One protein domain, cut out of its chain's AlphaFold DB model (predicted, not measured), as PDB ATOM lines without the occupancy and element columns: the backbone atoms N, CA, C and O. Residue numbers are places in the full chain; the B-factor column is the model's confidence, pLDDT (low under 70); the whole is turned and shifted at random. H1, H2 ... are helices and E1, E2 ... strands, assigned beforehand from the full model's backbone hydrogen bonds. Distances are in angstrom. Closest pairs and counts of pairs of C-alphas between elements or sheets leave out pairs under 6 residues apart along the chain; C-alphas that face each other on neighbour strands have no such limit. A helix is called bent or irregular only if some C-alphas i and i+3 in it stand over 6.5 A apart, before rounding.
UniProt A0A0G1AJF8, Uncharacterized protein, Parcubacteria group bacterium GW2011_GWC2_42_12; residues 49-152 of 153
ATOM      1  N   ILE A  49      32.514  16.497  25.612       79.81
ATOM      2  CA  ILE A  49      31.120  16.929  25.529       79.81
ATOM      3  C   ILE A  49      30.419  15.995  24.538       79.81
ATOM      4  O   ILE A  49      30.972  15.647  23.494       79.81
ATOM      5  N   ILE A  50      29.235  15.517  24.913       81.25
ATOM      6  CA  ILE A  50      28.425  14.612  24.099       81.25
ATOM      7  C   ILE A  50      27.058  15.262  23.939       81.25
ATOM      8  O   ILE A  50      26.362  15.443  24.940       81.25
ATOM      9  N   ASP A  51      26.675  15.529  22.698       82.12
ATOM     10  CA  ASP A  51      25.360  16.037  22.323       82.12
ATOM     11  C   ASP A  51      24.698  15.080  21.322       82.12
ATOM     12  O   ASP A  51      25.370  14.353  20.592       82.12
ATOM     13  N   GLU A  52      23.367  15.047  21.298       82.56
ATOM     14  CA  GLU A  52      22.586  14.216  20.376       82.56
ATOM     15  C   GLU A  52      21.652  15.118  19.561       82.56
ATOM     16  O   GLU A  52      20.879  15.896  20.130       82.56
ATOM     17  N   ASP A  53      21.742  15.036  18.233       82.38
ATOM     18  CA  ASP A  53      20.911  15.780  17.285       82.38
ATOM     19  C   ASP A  53      20.160  14.838  16.320       82.38
ATOM     20  O   ASP A  53      20.147  13.617  16.488       82.38
ATOM     21  N   SER A  54      19.454  15.395  15.326       79.88
ATOM     22  CA  SER A  54      18.692  14.598  14.352       79.88
ATOM     23  C   SER A  54      19.563  13.754  13.421       79.88
ATOM     24  O   SER A  54      19.065  12.787  12.844       79.88
ATOM     25  N   ASP A  55      20.834  14.123  13.271       79.25
ATOM     26  CA  ASP A  55      21.790  13.497  12.362       79.25
ATOM     27  C   ASP A  55      22.721  12.516  13.096       79.25
ATOM     28  O   ASP A  55      23.415  11.728  12.449       79.25
ATOM     29  N   GLY A  56      22.683  12.495  14.433       82.69
ATOM     30  CA  GLY A  56      23.266  11.456  15.272       82.69
ATOM     31  C   GLY A  56      23.914  11.981  16.552       82.69
ATOM     32  O   GLY A  56      23.419  12.903  17.195       82.69
ATOM     33  N   LEU A  57      25.012  11.341  16.959       84.75
ATOM     34  CA  LEU A  57      25.737  11.676  18.185       84.75
ATOM     35  C   LEU A  57      26.947  12.553  17.849       84.75
ATOM     36  O   LEU A  57      27.843  12.120  17.121       84.75
ATOM     37  N   VAL A  58      26.983  13.761  18.401       84.56
ATOM     38  CA  VAL A  58      28.076  14.724  18.254       84.56
ATOM     39  C   VAL A  58      28.986  14.632  19.469       84.56
ATOM     40  O   VAL A  58      28.535  14.636  20.616       84.56
ATOM     41  N   ILE A  59      30.282  14.512  19.212       85.00
ATOM     42  CA  ILE A  59      31.296  14.326  20.239       85.00
ATOM     43  C   ILE A  59      32.371  15.379  20.054       85.00
ATOM     44  O   ILE A  59      33.087  15.353  19.056       85.00
ATOM     45  N   ASP A  60      32.519  16.236  21.056       83.19
ATOM     46  CA  ASP A  60      33.530  17.286  21.103       83.19
ATOM     47  C   ASP A  60      34.532  17.006  22.233       83.19
ATOM     48  O   ASP A  60      34.158  16.631  23.349       83.19
ATOM     49  N   ASN A  61      35.823  17.150  21.948       79.81
ATOM     50  CA  ASN A  61      36.887  17.119  22.937       79.81
ATOM     51  C   ASN A  61      37.454  18.524  23.159       79.81
ATOM     52  O   ASN A  61      38.350  18.969  22.447       79.81
ATOM     53  N   VAL A  62      37.043  19.149  24.260       76.56
ATOM     54  CA  VAL A  62      37.391  20.538  24.606       76.56
ATOM     55  C   VAL A  62      38.891  20.737  24.869       76.56
ATOM     56  O   VAL A  62      39.404  21.849  24.782       76.56
ATOM     57  N   ILE A  63      39.623  19.676  25.231       76.12
ATOM     58  CA  ILE A  63      41.062  19.771  25.534       76.12
ATOM     59  C   ILE A  63      41.907  19.691  24.261       76.12
ATOM     60  O   ILE A  63      42.935  20.360  24.164       76.12
ATOM     61  N   LEU A  64      41.523  18.817  23.330       73.88
ATOM     62  CA  LEU A  64      42.277  18.545  22.104       73.88
ATOM     63  C   LEU A  64      41.705  19.256  20.870       73.88
ATOM     64  O   LEU A  64      42.327  19.158  19.812       73.88
ATOM     65  N   ASP A  65      40.594  19.978  21.045       78.94
ATOM     66  CA  ASP A  65      39.921  20.828  20.058       78.94
ATOM     67  C   ASP A  65      39.568  20.055  18.783       78.94
ATOM     68  O   ASP A  65      40.087  20.318  17.699       78.94
ATOM     69  N   TYR A  66      38.749  19.012  18.941       80.00
ATOM     70  CA  TYR A  66      38.235  18.242  17.814       80.00
ATOM     71  C   TYR A  66      36.807  17.777  18.046       80.00
ATOM     72  O   TYR A  66      36.443  17.376  19.150       80.00
ATOM     73  N   GLU A  67      36.047  17.730  16.955       85.00
ATOM     74  CA  GLU A  67      34.680  17.225  16.911       85.00
ATOM     75  C   GLU A  67      34.594  16.066  15.915       85.00
ATOM     76  O   GLU A  67      35.215  16.094  14.852       85.00
ATOM     77  N   PHE A  68      33.804  15.045  16.235       84.88
ATOM     78  CA  PHE A  68      33.358  14.068  15.249       84.88
ATOM     79  C   PHE A  68      31.914  13.649  15.492       84.88
ATOM     80  O   PHE A  68      31.374  13.779  16.592       84.88
ATOM     81  N   ARG A  69      31.287  13.125  14.437       84.81
ATOM     82  CA  ARG A  69      29.879  12.727  14.442       84.81
ATOM     83  C   ARG A  69      29.737  11.242  14.171       84.81
ATOM     84  O   ARG A  69      30.384  10.698  13.277       84.81
ATOM     85  N   LEU A  70      28.873  10.597  14.942       84.44
ATOM     86  CA  LEU A  70      28.448   9.221  14.724       84.44
ATOM     87  C   LEU A  70      27.005   9.209  14.221       84.44
ATOM     88  O   LEU A  70      26.213  10.043  14.656       84.44
ATOM     89  N   PRO A  71      26.638   8.257  13.350       83.50
ATOM     90  CA  PRO A  71      25.275   8.149  12.846       83.50
ATOM     91  C   PRO A  71      24.272   7.825  13.969       83.50
ATOM     92  O   PRO A  71      24.660   7.354  15.048       83.50
ATOM     93  N   PRO A  72      22.966   8.030  13.726       82.81
ATOM     94  CA  PRO A  72      21.938   7.758  14.720       82.81
ATOM     95  C   PRO A  72      21.934   6.280  15.134       82.81
ATOM     96  O   PRO A  72      22.146   5.381  14.318       82.81
ATOM     97  N   GLY A  73      21.668   6.027  16.419       82.62
ATOM     98  CA  GLY A  73      21.636   4.681  17.009       82.62
ATOM     99  C   GLY A  73      22.878   4.303  17.825       82.62
ATOM    100  O   GLY A  73      22.859   3.279  18.515       82.62
ATOM    101  N   PHE A  74      23.929   5.127  17.806       84.88
ATOM    102  CA  PHE A  74      25.058   4.997  18.725       84.88
ATOM    103  C   PHE A  74      24.726   5.555  20.112       84.88
ATOM    104  O   PHE A  74      24.130   6.614  20.263       84.88
ATOM    105  N   LYS A  75      25.161   4.834  21.142       83.75
ATOM    106  CA  LYS A  75      25.061   5.180  22.560       83.75
ATOM    107  C   LYS A  75      26.455   5.245  23.172       83.75
ATOM    108  O   LYS A  75      27.401   4.646  22.659       83.75
ATOM    109  N   THR A  76      26.582   5.927  24.306       80.75
ATOM    110  CA  THR A  76      27.846   6.056  25.046       80.75
ATOM    111  C   THR A  76      27.710   5.587  26.494       80.75
ATOM    112  O   THR A  76      26.668   5.762  27.121       80.75
ATOM    113  N   ILE A  77      28.765   4.971  27.044       70.25
ATOM    114  CA  ILE A  77      28.836   4.550  28.467       70.25
ATOM    115  C   ILE A  77      29.266   5.732  29.365       70.25
ATOM    116  O   ILE A  77      29.450   5.599  30.575       70.25
ATOM    117  N   GLY A  78      29.404   6.923  28.782       62.41
ATOM    118  CA  GLY A  78      29.824   8.123  29.475       62.41
ATOM    119  C   GLY A  78      31.332   8.328  29.427       62.41
ATOM    120  O   GLY A  78      32.113   7.593  28.824       62.41
ATOM    121  N   ALA A  79      31.739   9.411  30.066       58.16
ATOM    122  CA  ALA A  79      32.907  10.146  29.629       58.16
ATOM    123  C   ALA A  79      34.236   9.577  30.213       58.16
ATOM    124  O   ALA A  79      35.299   9.726  29.621       58.16
ATOM    125  N   ARG A  80      34.181   8.827  31.328       54.88
ATOM    126  CA  ARG A  80      35.365   8.243  32.007       54.88
ATOM    127  C   ARG A  80      36.031   7.095  31.235       54.88
ATOM    128  O   ARG A  80      37.242   6.929  31.318       54.88
ATOM    129  N   ASN A  81      35.228   6.287  30.542       61.72
ATOM    130  CA  ASN A  81      35.649   5.141  29.733       61.72
ATOM    131  C   ASN A  81      35.000   5.292  28.364       61.72
ATOM    132  O   ASN A  81      34.002   4.631  28.059       61.72
ATOM    133  N   PHE A  82      35.529   6.240  27.597       74.56
ATOM    134  CA  PHE A  82      34.856   6.725  26.413       74.56
ATOM    135  C   PHE A  82      34.721   5.613  25.377       74.56
ATOM    136  O   PHE A  82      35.695   5.113  24.810       74.56
ATOM    137  N   SER A  83      33.489   5.150  25.231       82.50
ATOM    138  CA  SER A  83      33.129   4.022  24.394       82.50
ATOM    139  C   SER A  83      31.781   4.295  23.764       82.50
ATOM    140  O   SER A  83      30.853   4.757  24.432       82.50
ATOM    141  N   PHE A  84      31.705   3.998  22.479       86.75
ATOM    142  CA  PHE A  84      30.519   4.126  21.654       86.75
ATOM    143  C   PHE A  84      30.053   2.740  21.292       86.75
ATOM    144  O   PHE A  84      30.879   1.885  21.006       86.75
ATOM    145  N   PHE A  85      28.759   2.492  21.311       87.19
ATOM    146  CA  PHE A  85      28.216   1.197  20.937       87.19
ATOM    147  C   PHE A  85      26.832   1.376  20.342       87.19
ATOM    148  O   PHE A  85      26.101   2.286  20.719       87.19
ATOM    149  N   MET A  86      26.454   0.483  19.445       85.81
ATOM    150  CA  MET A  86      25.066   0.309  19.055       85.81
ATOM    151  C   MET A  86      24.418  -0.722  19.973       85.81
ATOM    152  O   MET A  86      25.074  -1.637  20.470       85.81
ATOM    153  N   GLU A  87      23.123  -0.585  20.214       82.56
ATOM    154  CA  GLU A  87      22.363  -1.583  20.959       82.56
ATOM    155  C   GLU A  87      21.359  -2.247  20.021       82.56
ATOM    156  O   GLU A  87      20.498  -1.576  19.459       82.56
ATOM    157  N   GLU A  88      21.483  -3.561  19.849       78.94
ATOM    158  CA  GLU A  88      20.560  -4.378  19.061       78.94
ATOM    159  C   GLU A  88      20.115  -5.554  19.938       78.94
ATOM    160  O   GLU A  88      20.950  -6.231  20.540       78.94
ATOM    161  N   ASP A  89      18.803  -5.752  20.087       78.06
ATOM    162  CA  ASP A  89      18.205  -6.794  20.940       78.06
ATOM    163  C   ASP A  89      18.693  -6.799  22.407       78.06
ATOM    164  O   ASP A  89      18.814  -7.844  23.048       78.06
ATOM    165  N   GLY A  90      18.994  -5.619  22.960       74.00
ATOM    166  CA  GLY A  90      19.499  -5.469  24.332       74.00
ATOM    167  C   GLY A  90      20.959  -5.900  24.516       74.00
ATOM    168  O   GLY A  90      21.439  -5.998  25.648       74.00
ATOM    169  N   GLN A  91      21.679  -6.166  23.422       78.81
ATOM    170  CA  GLN A  91      23.109  -6.456  23.422       78.81
ATOM    171  C   GLN A  91      23.894  -5.315  22.777       78.81
ATOM    172  O   GLN A  91      23.464  -4.702  21.799       78.81
ATOM    173  N   LYS A  92      25.083  -5.040  23.324       78.44
ATOM    174  CA  LYS A  92      26.018  -4.083  22.731       78.44
ATOM    175  C   LYS A  92      26.645  -4.702  21.492       78.44
ATOM    176  O   LYS A  92      27.367  -5.688  21.604       78.44
ATOM    177  N   LYS A  93      26.411  -4.084  20.344       81.06
ATOM    178  CA  LYS A  93      27.111  -4.351  19.090       81.06
ATOM    179  C   LYS A  93      27.954  -3.139  18.722       81.06
ATOM    180  O   LYS A  93      27.655  -2.019  19.117       81.06
ATOM    181  N   CYS A  94      29.020  -3.348  17.961       82.50
ATOM    182  CA  CYS A  94      29.901  -2.260  17.531       82.50
ATOM    183  C   CYS A  94      30.455  -1.383  18.648       82.50
ATOM    184  O   CYS A  94      30.392  -0.159  18.564       82.50
ATOM    185  N   GLU A  95      31.029  -1.995  19.682       86.81
ATOM    186  CA  GLU A  95      31.720  -1.213  20.700       86.81
ATOM    187  C   GLU A  95      33.041  -0.650  20.138       86.81
ATOM    188  O   GLU A  95      33.985  -1.387  19.850       86.81
ATOM    189  N   ILE A  96      33.103   0.671  19.997       86.06
ATOM    190  CA  ILE A  96      34.281   1.459  19.642       86.06
ATOM    191  C   ILE A  96      34.800   2.110  20.919       86.06
ATOM    192  O   ILE A  96      34.151   2.984  21.491       86.06
ATOM    193  N   ARG A  97      35.984   1.716  21.378       85.00
ATOM    194  CA  ARG A  97      36.666   2.371  22.499       85.00
ATOM    195  C   ARG A  97      37.573   3.463  21.985       85.00
ATOM    196  O   ARG A  97      38.389   3.213  21.102       85.00
ATOM    197  N   HIS A  98      37.469   4.639  22.580       83.19
ATOM    198  CA  HIS A  98      38.293   5.775  22.223       83.19
ATOM    199  C   HIS A  98      39.198   6.189  23.385       83.19
ATOM    200  O   HIS A  98      38.756   6.368  24.520       83.19
ATOM    201  N   TYR A  99      40.483   6.364  23.092       77.25
ATOM    202  CA  TYR A  99      41.462   6.911  24.022       77.25
ATOM    203  C   TYR A  99      42.565   7.644  23.267       77.25
ATOM    204  O   TYR A  99      42.931   7.273  22.155       77.25
ATOM    205  N   TYR A 100      43.149   8.663  23.893       72.50
ATOM    206  CA  TYR A 100      44.315   9.349  23.346       72.50
ATOM    207  C   TYR A 100      45.587   8.909  24.073       72.50
ATOM    208  O   TYR A 100      45.603   8.669  25.283       72.50
ATOM    209  N   ILE A 101      46.686   8.804  23.329       68.19
ATOM    210  CA  ILE A 101      48.014   8.517  23.869       68.19
ATOM    211  C   ILE A 101      48.947   9.657  23.472       68.19
ATOM    212  O   ILE A 101      49.020  10.055  22.308       68.19
ATOM    213  N   ASN A 102      49.709  10.164  24.444       62.94
ATOM    214  CA  ASN A 102      50.768  11.135  24.184       62.94
ATOM    215  C   ASN A 102      51.769  10.561  23.156       62.94
ATOM    216  O   ASN A 102      52.256   9.437  23.328       62.94
ATOM    217  N   ALA A 103      52.102  11.327  22.110       56.25
ATOM    218  CA  ALA A 103      52.923  10.875  20.981       56.25
ATOM    219  C   ALA A 103      54.259  10.218  21.380       56.25
ATOM    220  O   ALA A 103      54.724   9.300  20.699       56.25
ATOM    221  N   SER A 104      54.847  10.610  22.514       55.28
ATOM    222  CA  SER A 104      56.073  10.006  23.061       55.28
ATOM    223  C   SER A 104      55.919   8.519  23.432       55.28
ATOM    224  O   SER A 104      56.839   7.732  23.200       55.28
ATOM    225  N   ARG A 105      54.748   8.110  23.944       54.22
ATOM    226  CA  ARG A 105      54.409   6.715  24.291       54.22
ATOM    227  C   ARG A 105      53.868   5.924  23.098       54.22
ATOM    228  O   ARG A 105      53.931   4.698  23.093       54.22
ATOM    229  N   ALA A 106      53.379   6.610  22.068       53.44
ATOM    230  CA  ALA A 106      52.661   6.007  20.950       53.44
ATOM    231  C   ALA A 106      53.551   5.534  19.779       53.44
ATOM    232  O   ALA A 106      53.035   5.126  18.734       53.44
ATOM    233  N   LYS A 107      54.887   5.556  19.924       52.72
ATOM    234  CA  LYS A 107      55.855   5.141  18.883       52.72
ATOM    235  C   LYS A 107      55.720   3.677  18.420       52.72
ATOM    236  O   LYS A 107      56.349   3.314  17.435       52.72
ATOM    237  N   LYS A 108      54.912   2.852  19.099       58.50
ATOM    238  CA  LYS A 108      54.676   1.431  18.769       58.50
ATOM    239  C   LYS A 108      53.251   1.098  18.301       58.50
ATOM    240  O   LYS A 108      52.976  -0.069  18.061       58.50
ATOM    241  N   LEU A 109      52.349   2.077  18.203       63.47
ATOM    242  CA  LEU A 109      50.979   1.846  17.733       63.47
ATOM    243  C   LEU A 109      50.867   2.175  16.242       63.47
ATOM    244  O   LEU A 109      51.118   3.318  15.845       63.47
ATOM    245  N   SER A 110      50.499   1.162  15.461       62.56
ATOM    246  CA  SER A 110      50.095   1.230  14.055       62.56
ATOM    247  C   SER A 110      48.615   0.867  13.929       62.56
ATOM    248  O   SER A 110      48.102   0.116  14.762       62.56
ATOM    249  N   SER A 111      47.948   1.390  12.901       68.06
ATOM    250  CA  SER A 111      46.599   0.947  12.538       68.06
ATOM    251  C   SER A 111      46.622  -0.529  12.104       68.06
ATOM    252  O   SER A 111      47.593  -0.972  11.491       68.06
ATOM    253  N   ASP A 112      45.585  -1.281  12.467       71.25
ATOM    254  CA  ASP A 112      45.379  -2.711  12.167       71.25
ATOM    255  C   ASP A 112      43.860  -2.994  12.090       71.25
ATOM    256  O   ASP A 112      43.071  -2.119  12.449       71.25
ATOM    257  N   ASP A 113      43.432  -4.205  11.706       59.72
ATOM    258  CA  ASP A 113      42.040  -4.648  11.424       59.72
ATOM    259  C   ASP A 113      40.996  -4.422  12.553       59.72
ATOM    260  O   ASP A 113      39.823  -4.774  12.440       59.72
ATOM    261  N   GLY A 114      41.388  -3.838  13.683       66.69
ATOM    262  CA  GLY A 114      40.470  -3.399  14.733       66.69
ATOM    263  C   GLY A 114      40.936  -2.165  15.493       66.69
ATOM    264  O   GLY A 114      40.419  -1.918  16.581       66.69
ATOM    265  N   LYS A 115      41.931  -1.429  14.984       77.56
ATOM    266  CA  LYS A 115      42.468  -0.216  15.606       77.56
ATOM    267  C   LYS A 115      42.783   0.825  14.543       77.56
ATOM    268  O   LYS A 115      43.636   0.592  13.695       77.56
ATOM    269  N   THR A 116      42.154   1.988  14.643       80.81
ATOM    270  CA  THR A 116      42.491   3.164  13.833       80.81
ATOM    271  C   THR A 116      43.221   4.171  14.704       80.81
ATOM    272  O   THR A 116      42.777   4.485  15.812       80.81
ATOM    273  N   VAL A 117      44.379   4.630  14.233       78.75
ATOM    274  CA  VAL A 117      45.228   5.580  14.949       78.75
ATOM    275  C   VAL A 117      45.368   6.850  14.120       78.75
ATOM    276  O   VAL A 117      46.031   6.839  13.088       78.75
ATOM    277  N   ILE A 118      44.798   7.946  14.612       79.62
ATOM    278  CA  ILE A 118      44.796   9.250  13.939       79.62
ATOM    279  C   ILE A 118      45.754  10.179  14.681       79.62
ATOM    280  O   ILE A 118      45.745  10.244  15.912       79.62
ATOM    281  N   LEU A 119      46.620  10.879  13.950       74.31
ATOM    282  CA  LEU A 119      47.514  11.878  14.528       74.31
ATOM    283  C   LEU A 119      46.840  13.249  14.453       74.31
ATOM    284  O   LEU A 119      46.627  13.757  13.360       74.31
ATOM    285  N   LEU A 120      46.564  13.854  15.606       71.88
ATOM    286  CA  LEU A 120      45.959  15.180  15.698       71.88
ATOM    287  C   LEU A 120      46.717  16.021  16.728       71.88
ATOM    288  O   LEU A 120      46.917  15.564  17.851       71.88
ATOM    289  N   ASN A 121      47.165  17.225  16.358       66.69
ATOM    290  CA  ASN A 121      47.777  18.204  17.273       66.69
ATOM    291  C   ASN A 121      48.833  17.617  18.240       66.69
ATOM    292  O   ASN A 121      48.880  17.937  19.424       66.69
ATOM    293  N   SER A 122      49.719  16.747  17.735       65.38
ATOM    294  CA  SER A 122      50.765  16.042  18.513       65.38
ATOM    295  C   SER A 122      50.274  14.967  19.502       65.38
ATOM    296  O   SER A 122      51.074  14.418  20.268       65.38
ATOM    297  N   ALA A 123      48.995  14.602  19.464       67.00
ATOM    298  CA  ALA A 123      48.423  13.433  20.123       67.00
ATOM    299  C   ALA A 123      48.111  12.332  19.096       67.00
ATOM    300  O   ALA A 123      47.864  12.600  17.922       67.00
ATOM    301  N   LYS A 124      48.134  11.068  19.537       77.12
ATOM    302  CA  LYS A 124      47.557   9.963  18.763       77.12
ATOM    303  C   LYS A 124      46.203   9.607  19.358       77.12
ATOM    304  O   LYS A 124      46.148   9.129  20.493       77.12
ATOM    305  N   LEU A 125      45.146   9.844  18.597       80.69
ATOM    306  CA  LEU A 125      43.795   9.380  18.869       80.69
ATOM    307  C   LEU A 125      43.711   7.910  18.466       80.69
ATOM    308  O   LEU A 125      44.118   7.550  17.365       80.69
ATOM    309  N   VAL A 126      43.231   7.056  19.360       82.31
ATOM    310  CA  VAL A 126      43.108   5.620  19.115       82.31
ATOM    311  C   VAL A 126      41.647   5.228  19.232       82.31
ATOM    312  O   VAL A 126      41.021   5.449  20.267       82.31
ATOM    313  N   PHE A 127      41.137   4.612  18.173       84.94
ATOM    314  CA  PHE A 127      39.810   4.023  18.112       84.94
ATOM    315  C   PHE A 127      39.958   2.512  17.970       84.94
ATOM    316  O   PHE A 127      40.536   2.032  16.998       84.94
ATOM    317  N   GLU A 128      39.478   1.757  18.951       83.94
ATOM    318  CA  GLU A 128      39.620   0.305  19.027       83.94
ATOM    319  C   GLU A 128      38.255  -0.381  18.968       83.94
ATOM    320  O   GLU A 128      37.402  -0.148  19.823       83.94
ATOM    321  N   LEU A 129      38.070  -1.266  17.988       85.00
ATOM    322  CA  LEU A 129      36.886  -2.112  17.880       85.00
ATOM    323  C   LEU A 129      36.980  -3.296  18.835       85.00
ATOM    324  O   LEU A 129      37.931  -4.092  18.802       85.00
ATOM    325  N   VAL A 130      35.935  -3.459  19.633       81.94
ATOM    326  CA  VAL A 130      35.758  -4.557  20.576       81.94
ATOM    327  C   VAL A 130      34.639  -5.460  20.073       81.94
ATOM    328  O   VAL A 130      33.589  -4.986  19.652       81.94
ATOM    329  N   GLY A 131      34.882  -6.770  20.100       79.00
ATOM    330  CA  GLY A 131      33.924  -7.771  19.634       79.00
ATOM    331  C   GLY A 131      34.567  -8.878  18.807       79.00
ATOM    332  O   GLY A 131      35.796  -9.013  18.741       79.00
ATOM    333  N   THR A 132      33.712  -9.682  18.189       80.50
ATOM    334  CA  THR A 132      34.073 -10.763  17.266       80.50
ATOM    335  C   THR A 132      34.576 -10.221  15.925       80.50
ATOM    336  O   THR A 132      34.374  -9.058  15.589       80.50
ATOM    337  N   LYS A 133      35.246 -11.057  15.121       78.38
ATOM    338  CA  LYS A 133      35.774 -10.639  13.807       78.38
ATOM    339  C   LYS A 133      34.673 -10.148  12.853       78.38
ATOM    340  O   LYS A 133      34.898  -9.215  12.090       78.38
ATOM    341  N   GLU A 134      33.492 -10.755  12.917       76.06
ATOM    342  CA  GLU A 134      32.334 -10.377  12.098       76.06
ATOM    343  C   GLU A 134      31.775  -9.012  12.506       76.06
ATOM    344  O   GLU A 134      31.546  -8.162  11.646       76.06
ATOM    345  N   GLU A 135      31.654  -8.760  13.812       75.25
ATOM    346  CA  GLU A 135      31.268  -7.446  14.331       75.25
ATOM    347  C   GLU A 135      32.298  -6.392  13.937       75.25
ATOM    348  O   GLU A 135      31.932  -5.373  13.367       75.25
ATOM    349  N   LYS A 136      33.596  -6.654  14.128       78.88
ATOM    350  CA  LYS A 136      34.649  -5.704  13.743       78.88
ATOM    351  C   LYS A 136      34.566  -5.306  12.270       78.88
ATOM    352  O   LYS A 136      34.637  -4.121  11.968       78.88
ATOM    353  N   ASN A 137      34.333  -6.256  11.366       79.56
ATOM    354  CA  ASN A 137      34.178  -5.962   9.940       79.56
ATOM    355  C   ASN A 137      32.957  -5.083   9.638       79.56
ATOM    356  O   ASN A 137      33.024  -4.211   8.773       79.56
ATOM    357  N   PHE A 138      31.839  -5.301  10.334       80.00
ATOM    358  CA  PHE A 138      30.658  -4.455  10.187       80.00
ATOM    359  C   PHE A 138      30.928  -3.032  10.699       80.00
ATOM    360  O   PHE A 138      30.584  -2.058  10.030       80.00
ATOM    361  N   CYS A 139      31.609  -2.910  11.839       81.06
ATOM    362  CA  CYS A 139      31.839  -1.626  12.496       81.06
ATOM    363  C   CYS A 139      33.032  -0.840  11.928       81.06
ATOM    364  O   CYS A 139      33.137   0.361  12.168       81.06
ATOM    365  N   ALA A 140      33.909  -1.484  11.151       79.81
ATOM    366  CA  ALA A 140      35.056  -0.850  10.501       79.81
ATOM    367  C   ALA A 140      34.648   0.316   9.588       79.81
ATOM    368  O   ALA A 140      35.321   1.341   9.570       79.81
ATOM    369  N   LYS A 141      33.489   0.225   8.923       82.31
ATOM    370  CA  LYS A 141      32.954   1.317   8.088       82.31
ATOM    371  C   LYS A 141      32.694   2.602   8.877       82.31
ATOM    372  O   LYS A 141      32.819   3.690   8.330       82.31
ATOM    373  N   TYR A 142      32.336   2.489  10.156       80.81
ATOM    374  CA  TYR A 142      32.135   3.657  11.013       80.81
ATOM    375  C   TYR A 142      33.468   4.266  11.459       80.81
ATOM    376  O   TYR A 142      33.545   5.477  11.619       80.81
ATOM    377  N   LEU A 143      34.532   3.464  11.597       78.81
ATOM    378  CA  LEU A 143      35.872   4.005  11.842       78.81
ATOM    379  C   LEU A 143      36.366   4.855  10.671       78.81
ATOM    380  O   LEU A 143      36.900   5.931  10.910       78.81
ATOM    381  N   GLU A 144      36.132   4.416   9.433       79.12
ATOM    382  CA  GLU A 144      36.476   5.194   8.233       79.12
ATOM    383  C   GLU A 144      35.732   6.540   8.192       79.12
ATOM    384  O   GLU A 144      36.303   7.558   7.805       79.12
ATOM    385  N   GLN A 145      34.469   6.574   8.633       78.00
ATOM    386  CA  GLN A 145      33.691   7.816   8.722       78.00
ATOM    387  C   GLN A 145      34.246   8.771   9.786       78.00
ATOM    388  O   GLN A 145      34.392   9.963   9.519       78.00
ATOM    389  N   ILE A 146      34.591   8.248  10.967       78.69
ATOM    390  CA  ILE A 146      35.220   9.031  12.039       78.69
ATOM    391  C   ILE A 146      36.560   9.594  11.559       78.69
ATOM    392  O   ILE A 146      36.840  10.777  11.745       78.69
ATOM    393  N   GLU A 147      37.373   8.769  10.901       78.00
ATOM    394  CA  GLU A 147      38.649   9.190  10.330       78.00
ATOM    395  C   GLU A 147      38.471  10.310   9.299       78.00
ATOM    396  O   GLU A 147      39.128  11.343   9.406       78.00
ATOM    397  N   ALA A 148      37.522  10.169   8.372       77.19
ATOM    398  CA  ALA A 148      37.216  11.209   7.393       77.19
ATOM    399  C   ALA A 148      36.751  12.525   8.048       77.19
ATOM    400  O   ALA A 148      37.117  13.602   7.582       77.19
ATOM    401  N   SER A 149      35.979  12.450   9.139       75.50
ATOM    402  CA  SER A 149      35.510  13.640   9.865       75.50
ATOM    403  C   SER A 149      36.611  14.362  10.645       75.50
ATOM    404  O   SER A 149      36.520  15.564  10.838       75.50
ATOM    405  N   LEU A 150      37.667  13.654  11.058       75.31
ATOM    406  CA  LEU A 150      38.754  14.215  11.871       75.31
ATOM    407  C   LEU A 150      39.950  14.706  11.044       75.31
ATOM    408  O   LEU A 150      40.799  15.416  11.574       75.31
ATOM    409  N   ILE A 151      40.048  14.302   9.773       68.81
ATOM    410  CA  ILE A 151      41.128  14.689   8.847       68.81
ATOM    411  C   ILE A 151      40.703  15.862   7.939       68.81
ATOM    412  O   ILE A 151      41.439  16.251   7.038       68.81
ATOM    413  N   THR A 152      39.521  16.453   8.145       52.12
ATOM    414  CA  THR A 152      39.127  17.628   7.354       52.12
ATOM    415  C   THR A 152      39.964  18.844   7.764       52.12
ATOM    416  O   THR A 152      39.907  19.274   8.913       52.12
TER     417      THR A 152
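What this domain is: This is residues 49 to 152 of the 153 residues of an uncharacterized protein of Parcubacteria group bacterium GW2011_GWC2_42_12 (UniProt A0A0G1AJF8). A strongly twisted, curling wall of five strands, E4 E5 E6 E8 E7, has the helix H1 packed along its strands on one face, while a small three-stranded sheet, E1 E2 E3, sits at one side of it and meets the later part of H1 with E3. The turn between E5 and E6 lies toward one end of the longest axis and the long link from E6 to E7 toward the other. The printed part has 104 residues, with eight named strands followed by one named helix, and its class is mixed, helices and strands. Both sheets are antiparallel. The whole is compact, with a radius of gyration of the C-alphas of 13.3 A and spans of 41 by 30 by 26 A.

How they stand to each other: E1, residues 49 to 52, E2, residues 57 to 61, and E3, residues 66 to 70, form a meander, each strand the antiparallel neighbour of the one before. N 51 and O 58 are 2.9 A apart across the hairpin E1 and E2, and N 59 and O 68 are 2.9 A apart across the hairpin E2 and E3, both within hydrogen-bond range. E3 and E4, residues 74 to 76, meet only through their link. E4, E5, residues 83 to 88, and E6, residues 91 to 102, form a second meander, with N 75 and O 85 at 2.7 A and N 84 and O 96 at 2.8 A. E6 bends by 54 degrees at residue 94. E7, residues 115 to 120, is apart from E6, and forms a hairpin with E8, residues 123 to 130, where N 118 and O 125 are 2.9 A apart. E8 is also the antiparallel neighbour of E6, with N 97 and O 128 at 2.8 A. H1, residues 133 to 150, is on the five-stranded sheet at a height over the sheet of 7.3 A; it lies over E8 and only just over E6, on which 3 of its C-alphas fall. It runs along the strands, at 23 degrees to E8 on the local plane. The closest C-alphas of E6 and H1 are those of Cys 94 and Cys 139, 5.4 A apart. H1 is also on the sheet E1 E2 E3, the closest C-alphas of E3 and H1 being those of Phe 68 and Ser 149, 5.8 A apart. In H1, 12 of 14 O i to N i+4 pairs are within hydrogen-bond range.

Where its parts are: E1 begins at C-alpha 49 (31.120, 16.929, 25.529). E6 is the longest strand, 32.8 A from first to last C-alpha, and ends at C-alpha 102 (50.768, 11.135, 24.184). E8 measures 22.0 A. H1 measures 25.1 A and ends at C-alpha 150 (38.754, 14.215, 11.871); it has a kink of 36 degrees near residue 140 and is only just irregular, with C-alphas 138 and 141 6.6 A apart.

The domain as a whole: The two C-alphas farthest apart, those of Asp 89 and Ser 104, are 41.5 A apart. The printed part has no cut. The link from E6 to E7, residues 103 to 114, is long. Mean pLDDT of the printed part is 76.2, and it is under 70 at residues 78 to 81, 101 to 111, 113 to 114, 121 to 123 and 151 to 152.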